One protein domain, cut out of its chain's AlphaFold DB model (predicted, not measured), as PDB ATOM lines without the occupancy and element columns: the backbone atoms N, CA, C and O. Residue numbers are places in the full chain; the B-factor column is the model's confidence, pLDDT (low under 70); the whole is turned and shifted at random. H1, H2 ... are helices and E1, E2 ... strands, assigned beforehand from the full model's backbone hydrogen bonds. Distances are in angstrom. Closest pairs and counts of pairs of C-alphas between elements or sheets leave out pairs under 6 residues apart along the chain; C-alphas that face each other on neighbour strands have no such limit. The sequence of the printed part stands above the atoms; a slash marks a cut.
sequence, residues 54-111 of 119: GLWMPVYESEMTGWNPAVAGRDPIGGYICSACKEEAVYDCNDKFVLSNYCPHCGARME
ATOM      1  N   GLY A  54     223.820 189.444 164.963       91.12
ATOM      2  CA  GLY A  54     224.162 190.789 165.406       91.12
ATOM      3  C   GLY A  54     223.460 191.164 166.707       91.12
ATOM      4  O   GLY A  54     222.596 190.445 167.195       91.12
ATOM      5  N   LEU A  55     223.845 192.307 167.264       94.31
ATOM      6  CA  LEU A  55     223.251 192.926 168.448       94.31
ATOM      7  C   LEU A  55     223.063 194.413 168.166       94.31
ATOM      8  O   LEU A  55     223.921 195.028 167.522       94.31
ATOM      9  N   TRP A  56     221.957 194.984 168.636       94.25
ATOM     10  CA  TRP A  56     221.778 196.433 168.647       94.25
ATOM     11  C   TRP A  56     222.541 196.985 169.843       94.25
ATOM     12  O   TRP A  56     222.200 196.697 170.986       94.25
ATOM     13  N   MET A  57     223.611 197.727 169.578       93.75
ATOM     14  CA  MET A  57     224.432 198.327 170.624       93.75
ATOM     15  C   MET A  57     223.977 199.770 170.830       93.75
ATOM     16  O   MET A  57     223.954 200.509 169.844       93.75
ATOM     17  N   PRO A  58     223.612 200.178 172.056       92.44
ATOM     18  CA  PRO A  58     223.304 201.573 172.331       92.44
ATOM     19  C   PRO A  58     224.570 202.418 172.174       92.44
ATOM     20  O   PRO A  58     225.656 201.995 172.570       92.44
ATOM     21  N   VAL A  59     224.402 203.603 171.609       91.56
ATOM     22  CA  VAL A  59     225.402 204.667 171.546       91.56
ATOM     23  C   VAL A  59     224.876 205.817 172.386       91.56
ATOM     24  O   VAL A  59     223.710 206.202 172.257       91.56
ATOM     25  N   TYR A  60     225.710 206.339 173.272       90.50
ATOM     26  CA  TYR A  60     225.309 207.394 174.194       90.50
ATOM     27  C   TYR A  60     225.581 208.783 173.618       90.50
ATOM     28  O   TYR A  60     226.490 208.982 172.811       90.50
ATOM     29  N   GLU A  61     224.807 209.771 174.061       89.31
ATOM     30  CA  GLU A  61     224.986 211.167 173.650       89.31
ATOM     31  C   GLU A  61     226.399 211.681 173.948       89.31
ATOM     32  O   GLU A  61     226.968 212.432 173.153       89.31
ATOM     33  N   SER A  62     227.021 211.241 175.047       89.94
ATOM     34  CA  SER A  62     228.406 211.619 175.350       89.94
ATOM     35  C   SER A  62     229.402 211.184 174.272       89.94
ATOM     36  O   SER A  62     230.355 211.913 173.989       89.94
ATOM     37  N   GLU A  63     229.155 210.043 173.626       88.69
ATOM     38  CA  GLU A  63     229.999 209.478 172.570       88.69
ATOM     39  C   GLU A  63     229.783 210.176 171.221       88.69
ATOM     40  O   GLU A  63     230.719 210.279 170.428       88.69
ATOM     41  N   MET A  64     228.569 210.670 170.958       84.06
ATOM     42  CA  MET A  64     228.205 211.293 169.677       84.06
ATOM     43  C   MET A  64     228.450 212.803 169.663       84.06
ATOM     44  O   MET A  64     228.988 213.339 168.694       84.06
ATOM     45  N   THR A  65     228.043 213.500 170.724       85.62
ATOM     46  CA  THR A  65     227.976 214.969 170.759       85.62
ATOM     47  C   THR A  65     228.935 215.592 171.772       85.62
ATOM     48  O   THR A  65     229.101 216.813 171.794       85.62
ATOM     49  N   GLY A  66     229.600 214.778 172.602       82.12
ATOM     50  CA  GLY A  66     230.417 215.267 173.713       82.12
ATOM     51  C   GLY A  66     229.578 215.762 174.893       82.12
ATOM     52  O   GLY A  66     230.075 216.537 175.718       82.12
ATOM     53  N   TRP A  67     228.309 215.341 174.973       84.00
ATOM     54  CA  TRP A  67     227.451 215.541 176.138       84.00
ATOM     55  C   TRP A  67     228.199 215.158 177.419       84.00
ATOM     56  O   TRP A  67     228.853 214.120 177.470       84.00
ATOM     57  N   ASN A  68     228.126 215.994 178.459       85.81
ATOM     58  CA  ASN A  68     228.789 215.720 179.733       85.81
ATOM     59  C   ASN A  68     227.768 215.207 180.763       85.81
ATOM     60  O   ASN A  68     227.052 216.020 181.366       85.81
ATOM     61  N   PRO A  69     227.731 213.890 181.044       84.12
ATOM     62  CA  PRO A  69     226.763 213.310 181.970       84.12
ATOM     63  C   PRO A  69     226.912 213.845 183.394       84.12
ATOM     64  O   PRO A  69     225.937 213.884 184.138       84.12
ATOM     65  N   ALA A  70     228.110 214.304 183.781       84.81
ATOM     66  CA  ALA A  70     228.361 214.847 185.114       84.81
ATOM     67  C   ALA A  70     227.600 216.158 185.374       84.81
ATOM     68  O   ALA A  70     227.329 216.489 186.525       84.81
ATOM     69  N   VAL A  71     227.245 216.896 184.316       83.62
ATOM     70  CA  VAL A  71     226.483 218.150 184.415       83.62
ATOM     71  C   VAL A  71     224.976 217.883 184.412       83.62
ATOM     72  O   VAL A  71     224.236 218.542 185.136       83.62
ATOM     73  N   ALA A  72     224.518 216.907 183.624       76.75
ATOM     74  CA  ALA A  72     223.097 216.599 183.450       76.75
ATOM     75  C   ALA A  72     222.568 215.477 184.364       76.75
ATOM     76  O   ALA A  72     221.367 215.217 184.395       76.75
ATOM     77  N   GLY A  73     223.451 214.783 185.086       84.25
ATOM     78  CA  GLY A  73     223.113 213.688 185.999       84.25
ATOM     79  C   GLY A  73     222.786 212.352 185.323       84.25
ATOM     80  O   GLY A  73     222.601 211.358 186.020       84.25
ATOM     81  N   ARG A  74     222.726 212.299 183.986       85.75
ATOM     82  CA  ARG A  74     222.578 211.064 183.202       85.75
ATOM     83  C   ARG A  74     223.172 211.213 181.805       85.75
ATOM     84  O   ARG A  74     223.268 212.327 181.284       85.75
ATOM     85  N   ASP A  75     223.492 210.075 181.200       86.75
ATOM     86  CA  ASP A  75     223.861 209.972 179.790       86.75
ATOM     87  C   ASP A  75     222.718 209.293 179.017       86.75
ATOM     88  O   ASP A  75     222.443 208.113 179.259       86.75
ATOM     89  N   PRO A  76     221.951 210.027 178.195       88.75
ATOM     90  CA  PRO A  76     220.897 209.428 177.390       88.75
ATOM     91  C   PRO A  76     221.466 208.593 176.236       88.75
ATOM     92  O   PRO A  76     222.559 208.852 175.736       88.75
ATOM     93  N   ILE A  77     220.696 207.593 175.798       89.19
ATOM     94  CA  ILE A  77     220.987 206.851 174.567       89.19
ATOM     95  C   ILE A  77     220.656 207.775 173.392       89.19
ATOM     96  O   ILE A  77     219.501 208.173 173.240       89.19
ATOM     97  N   GLY A  78     221.675 208.110 172.603       87.56
ATOM     98  CA  GLY A  78     221.569 208.935 171.401       87.56
ATOM     99  C   GLY A  78     221.239 208.121 170.151       87.56
ATOM    100  O   GLY A  78     220.631 208.654 169.232       87.56
ATOM    101  N   GLY A  79     221.561 206.821 170.133       91.25
ATOM    102  CA  GLY A  79     221.197 205.932 169.030       91.25
ATOM    103  C   GLY A  79     221.536 204.465 169.250       91.25
ATOM    104  O   GLY A  79     221.986 204.066 170.322       91.25
ATOM    105  N   TYR A  80     221.303 203.643 168.227       93.12
ATOM    106  CA  TYR A  80     221.662 202.225 168.235       93.12
ATOM    107  C   TYR A  80     222.389 201.854 166.954       93.12
ATOM    108  O   TYR A  80     221.928 202.188 165.869       93.12
ATOM    109  N   ILE A  81     223.474 201.090 167.064       94.44
ATOM    110  CA  ILE A  81     224.243 200.616 165.910       94.44
ATOM    111  C   ILE A  81     224.264 199.094 165.837       94.44
ATOM    112  O   ILE A  81     224.282 198.386 166.847       94.44
ATOM    113  N   CYS A  82     224.299 198.568 164.618       94.69
ATOM    114  CA  CYS A  82     224.450 197.144 164.385       94.69
ATOM    115  C   CYS A  82     225.872 196.693 164.744       94.69
ATOM    116  O   CYS A  82     226.854 197.194 164.199       94.69
ATOM    117  N   SER A  83     226.017 195.675 165.595       94.56
ATOM    118  CA  SER A  83     227.341 195.145 165.946       94.56
ATOM    119  C   SER A  83     228.119 194.569 164.754       94.56
ATOM    120  O   SER A  83     229.353 194.640 164.772       94.56
ATOM    121  N   ALA A  84     227.425 194.066 163.724       93.12
ATOM    122  CA  ALA A  84     228.018 193.426 162.550       93.12
ATOM    123  C   ALA A  84     228.505 194.423 161.484       93.12
ATOM    124  O   ALA A  84     229.614 194.271 160.983       93.12
ATOM    125  N   CYS A  85     227.703 195.441 161.146       93.88
ATOM    126  CA  CYS A  85     228.033 196.396 160.075       93.88
ATOM    127  C   CYS A  85     228.279 197.837 160.540       93.88
ATOM    128  O   CYS A  85     228.702 198.650 159.733       93.88
ATOM    129  N   LYS A  86     228.054 198.139 161.825       93.81
ATOM    130  CA  LYS A  86     228.204 199.462 162.459       93.81
ATOM    131  C   LYS A  86     227.248 200.554 161.976       93.81
ATOM    132  O   LYS A  86     227.308 201.654 162.507       93.81
ATOM    133  N   GLU A  87     226.338 200.235 161.064       94.62
ATOM    134  CA  GLU A  87     225.283 201.154 160.646       94.62
ATOM    135  C   GLU A  87     224.226 201.356 161.730       94.62
ATOM    136  O   GLU A  87     223.945 200.452 162.528       94.62
ATOM    137  N   GLU A  88     223.637 202.547 161.724       92.06
ATOM    138  CA  GLU A  88     222.623 202.975 162.679       92.06
ATOM    139  C   GLU A  88     221.265 202.292 162.437       92.06
ATOM    140  O   GLU A  88     220.917 201.882 161.323       92.06
ATOM    141  N   ALA A  89     220.492 202.133 163.508       92.38
ATOM    142  CA  ALA A  89     219.106 201.709 163.441       92.38
ATOM    143  C   ALA A  89     218.262 202.759 162.706       92.38
ATOM    144  O   ALA A  89     218.463 203.962 162.834       92.38
ATOM    145  N   VAL A  90     217.276 202.291 161.946       91.12
ATOM    146  CA  VAL A  90     216.355 203.181 161.232       91.12
ATOM    147  C   VAL A  90     215.323 203.777 162.188       91.12
ATOM    148  O   VAL A  90     214.965 203.157 163.192       91.12
ATOM    149  N   TYR A  91     214.809 204.952 161.837       89.31
ATOM    150  CA  TYR A  91     213.719 205.608 162.554       89.31
ATOM    151  C   TYR A  91     212.349 205.175 162.018       89.31
ATOM    152  O   TYR A  91     212.189 204.907 160.823       89.31
ATOM    153  N   ASP A  92     211.352 205.114 162.900       86.69
ATOM    154  CA  ASP A  92     209.945 205.063 162.508       86.69
ATOM    155  C   ASP A  92     209.421 206.463 162.128       86.69
ATOM    156  O   ASP A  92     210.143 207.459 162.153       86.69
ATOM    157  N   CYS A  93     208.138 206.563 161.772       86.81
ATOM    158  CA  CYS A  93     207.511 207.844 161.436       86.81
ATOM    159  C   CYS A  93     207.313 208.796 162.633       86.81
ATOM    160  O   CYS A  93     206.788 209.891 162.438       86.81
ATOM    161  N   ASN A  94     207.697 208.389 163.846       88.56
ATOM    162  CA  ASN A  94     207.645 209.182 165.074       88.56
ATOM    163  C   ASN A  94     209.052 209.472 165.626       88.56
ATOM    164  O   ASN A  94     209.181 209.746 166.820       88.56
ATOM    165  N   ASP A  95     210.091 209.363 164.790       84.50
ATOM    166  CA  ASP A  95     211.497 209.570 165.153       84.50
ATOM    167  C   ASP A  95     211.990 208.647 166.289       84.50
ATOM    168  O   ASP A  95     212.876 209.001 167.067       84.50
ATOM    169  N   LYS A  96     211.438 207.428 166.394       86.75
ATOM    170  CA  LYS A  96     211.896 206.393 167.338       86.75
ATOM    171  C   LYS A  96     212.753 205.344 166.641       86.75
ATOM    172  O   LYS A  96     212.420 204.885 165.550       86.75
ATOM    173  N   PHE A  97     213.816 204.899 167.309       87.75
ATOM    174  CA  PHE A  97     214.665 203.815 166.816       87.75
ATOM    175  C   PHE A  97     213.900 202.494 166.701       87.75
ATOM    176  O   PHE A  97     213.288 202.019 167.659       87.75
ATOM    177  N   VAL A  98     213.985 201.864 165.531       88.88
ATOM    178  CA  VAL A  98     213.375 200.562 165.254       88.88
ATOM    179  C   VAL A  98     214.414 199.460 165.433       88.88
ATOM    180  O   VAL A  98     215.225 199.182 164.547       88.88
ATOM    181  N   LEU A  99     214.345 198.767 166.570       90.12
ATOM    182  CA  LEU A  99     215.210 197.625 166.885       90.12
ATOM    183  C   LEU A  99     214.638 196.324 166.314       90.12
ATOM    184  O   LEU A  99     214.211 195.423 167.034       90.12
ATOM    185  N   SER A 100     214.601 196.239 164.986       89.19
ATOM    186  CA  SER A 100     214.100 195.058 164.278       89.19
ATOM    187  C   SER A 100     214.925 193.805 164.598       89.19
ATOM    188  O   SER A 100     216.124 193.876 164.876       89.19
ATOM    189  N   ASN A 101     214.303 192.634 164.444       91.31
ATOM    190  CA  ASN A 101     214.974 191.331 164.508       91.31
ATOM    191  C   ASN A 101     216.038 191.150 163.415       91.31
ATOM    192  O   ASN A 101     216.785 190.176 163.451       91.31
ATOM    193  N   TYR A 102     216.096 192.050 162.430       91.06
ATOM    194  CA  TYR A 102     217.113 192.056 161.389       91.06
ATOM    195  C   TYR A 102     217.639 193.470 161.152       91.06
ATOM    196  O   TYR A 102     216.864 194.423 161.075       91.06
ATOM    197  N   CYS A 103     218.952 193.595 160.977       92.19
ATOM    198  CA  CYS A 103     219.564 194.833 160.518       92.19
ATOM    199  C   CYS A 103     219.174 195.089 159.049       92.19
ATOM    200  O   CYS A 103     219.456 194.239 158.199       92.19
ATOM    201  N   PRO A 104     218.586 196.250 158.712       91.44
ATOM    202  CA  PRO A 104     218.153 196.549 157.347       91.44
ATOM    203  C   PRO A 104     219.321 196.748 156.374       91.44
ATOM    204  O   PRO A 104     219.134 196.601 155.171       91.44
ATOM    205  N   HIS A 105     220.519 197.056 156.877       91.50
ATOM    206  CA  HIS A 105     221.681 197.319 156.033       91.50
ATOM    207  C   HIS A 105     222.457 196.050 155.654       91.50
ATOM    208  O   HIS A 105     222.875 195.892 154.512       91.50
ATOM    209  N   CYS A 106     222.650 195.125 156.602       90.56
ATOM    210  CA  CYS A 106     223.466 193.922 156.378       90.56
ATOM    211  C   CYS A 106     222.704 192.595 156.489       90.56
ATOM    212  O   CYS A 106     223.291 191.540 156.265       90.56
ATOM    213  N   GLY A 107     221.422 192.616 156.864       89.50
ATOM    214  CA  GLY A 107     220.608 191.411 157.039       89.50
ATOM    215  C   GLY A 107     220.962 190.570 158.269       89.50
ATOM    216  O   GLY A 107     220.407 189.483 158.432       89.50
ATOM    217  N   ALA A 108     221.859 191.046 159.143       91.88
ATOM    218  CA  ALA A 108     222.203 190.330 160.365       91.88
ATOM    219  C   ALA A 108     220.962 190.141 161.245       91.88
ATOM    220  O   ALA A 108     220.223 191.095 161.489       91.88
ATOM    221  N   ARG A 109     220.742 188.919 161.728       91.19
ATOM    222  CA  ARG A 109     219.682 188.590 162.674       91.19
ATOM    223  C   ARG A 109     220.088 189.072 164.061       91.19
ATOM    224  O   ARG A 109     221.108 188.641 164.592       91.19
ATOM    225  N   MET A 110     219.292 189.961 164.624       91.31
ATOM    226  CA  MET A 110     219.581 190.648 165.872       91.31
ATOM    227  C   MET A 110     219.119 189.784 167.043       91.31
ATOM    228  O   MET A 110     217.950 189.411 167.124       91.31
ATOM    229  N   GLU A 111     220.046 189.417 167.920       84.25
ATOM    230  CA  GLU A 111     219.744 188.709 169.160       84.25
ATOM    231  C   GLU A 111     219.411 189.729 170.258       84.25
ATOM    232  O   GLU A 111     220.009 190.800 170.326       84.25
TER     233      GLU A 111
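Overview. This is residues 54 to 111 of the 119 residues of an uncharacterized protein of uncultured Butyricicoccus sp (UniProt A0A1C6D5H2). Little regular structure is here: a two-strand antiparallel ribbon, E1 and E2, has short helices H1 and H2 between its strands at one end, and from E2 the long unnamed stretch of residues 83 to 111 loops away and returns near the first printed residue. The 58 printed residues run E1, H1, H2, E2, a mixed class with only 20 residues in named elements. The whole is only just loose, close to compact, with a radius of gyration of the C-alphas of 12.6 A and spans of 39 by 25 by 17 A.

Along the chain. Find C-alpha 56 at (221.778, 196.433, 168.647); E1 runs to 60, 12.8 A. H1, residues 61 to 65, and H2, residues 69 to 72, measure 5.6 A and 5.1 A. E2, residues 77 to 82, spans 14.5 A to (224.450, 197.144, 164.385).

Arrangement. E1 and E2 are antiparallel at 147 degrees; look for N 59 and O 79, 2.8 A apart, within hydrogen-bond range. H1's O i to N i+4 pair is within range; H2 is too short for one. H1 and H2 are close but not clearly touching, their closest C-alphas, Ser 62 and Pro 69, 7.0 A apart. E1 and H2 are apart.

Size, cuts and confidence. The C-alphas of Val 71 and Gly 107, the farthest apart, stand 38.7 A apart. The printed part has no cut, the three links between named elements are tight, and no printed residue is under 70 in pLDDT.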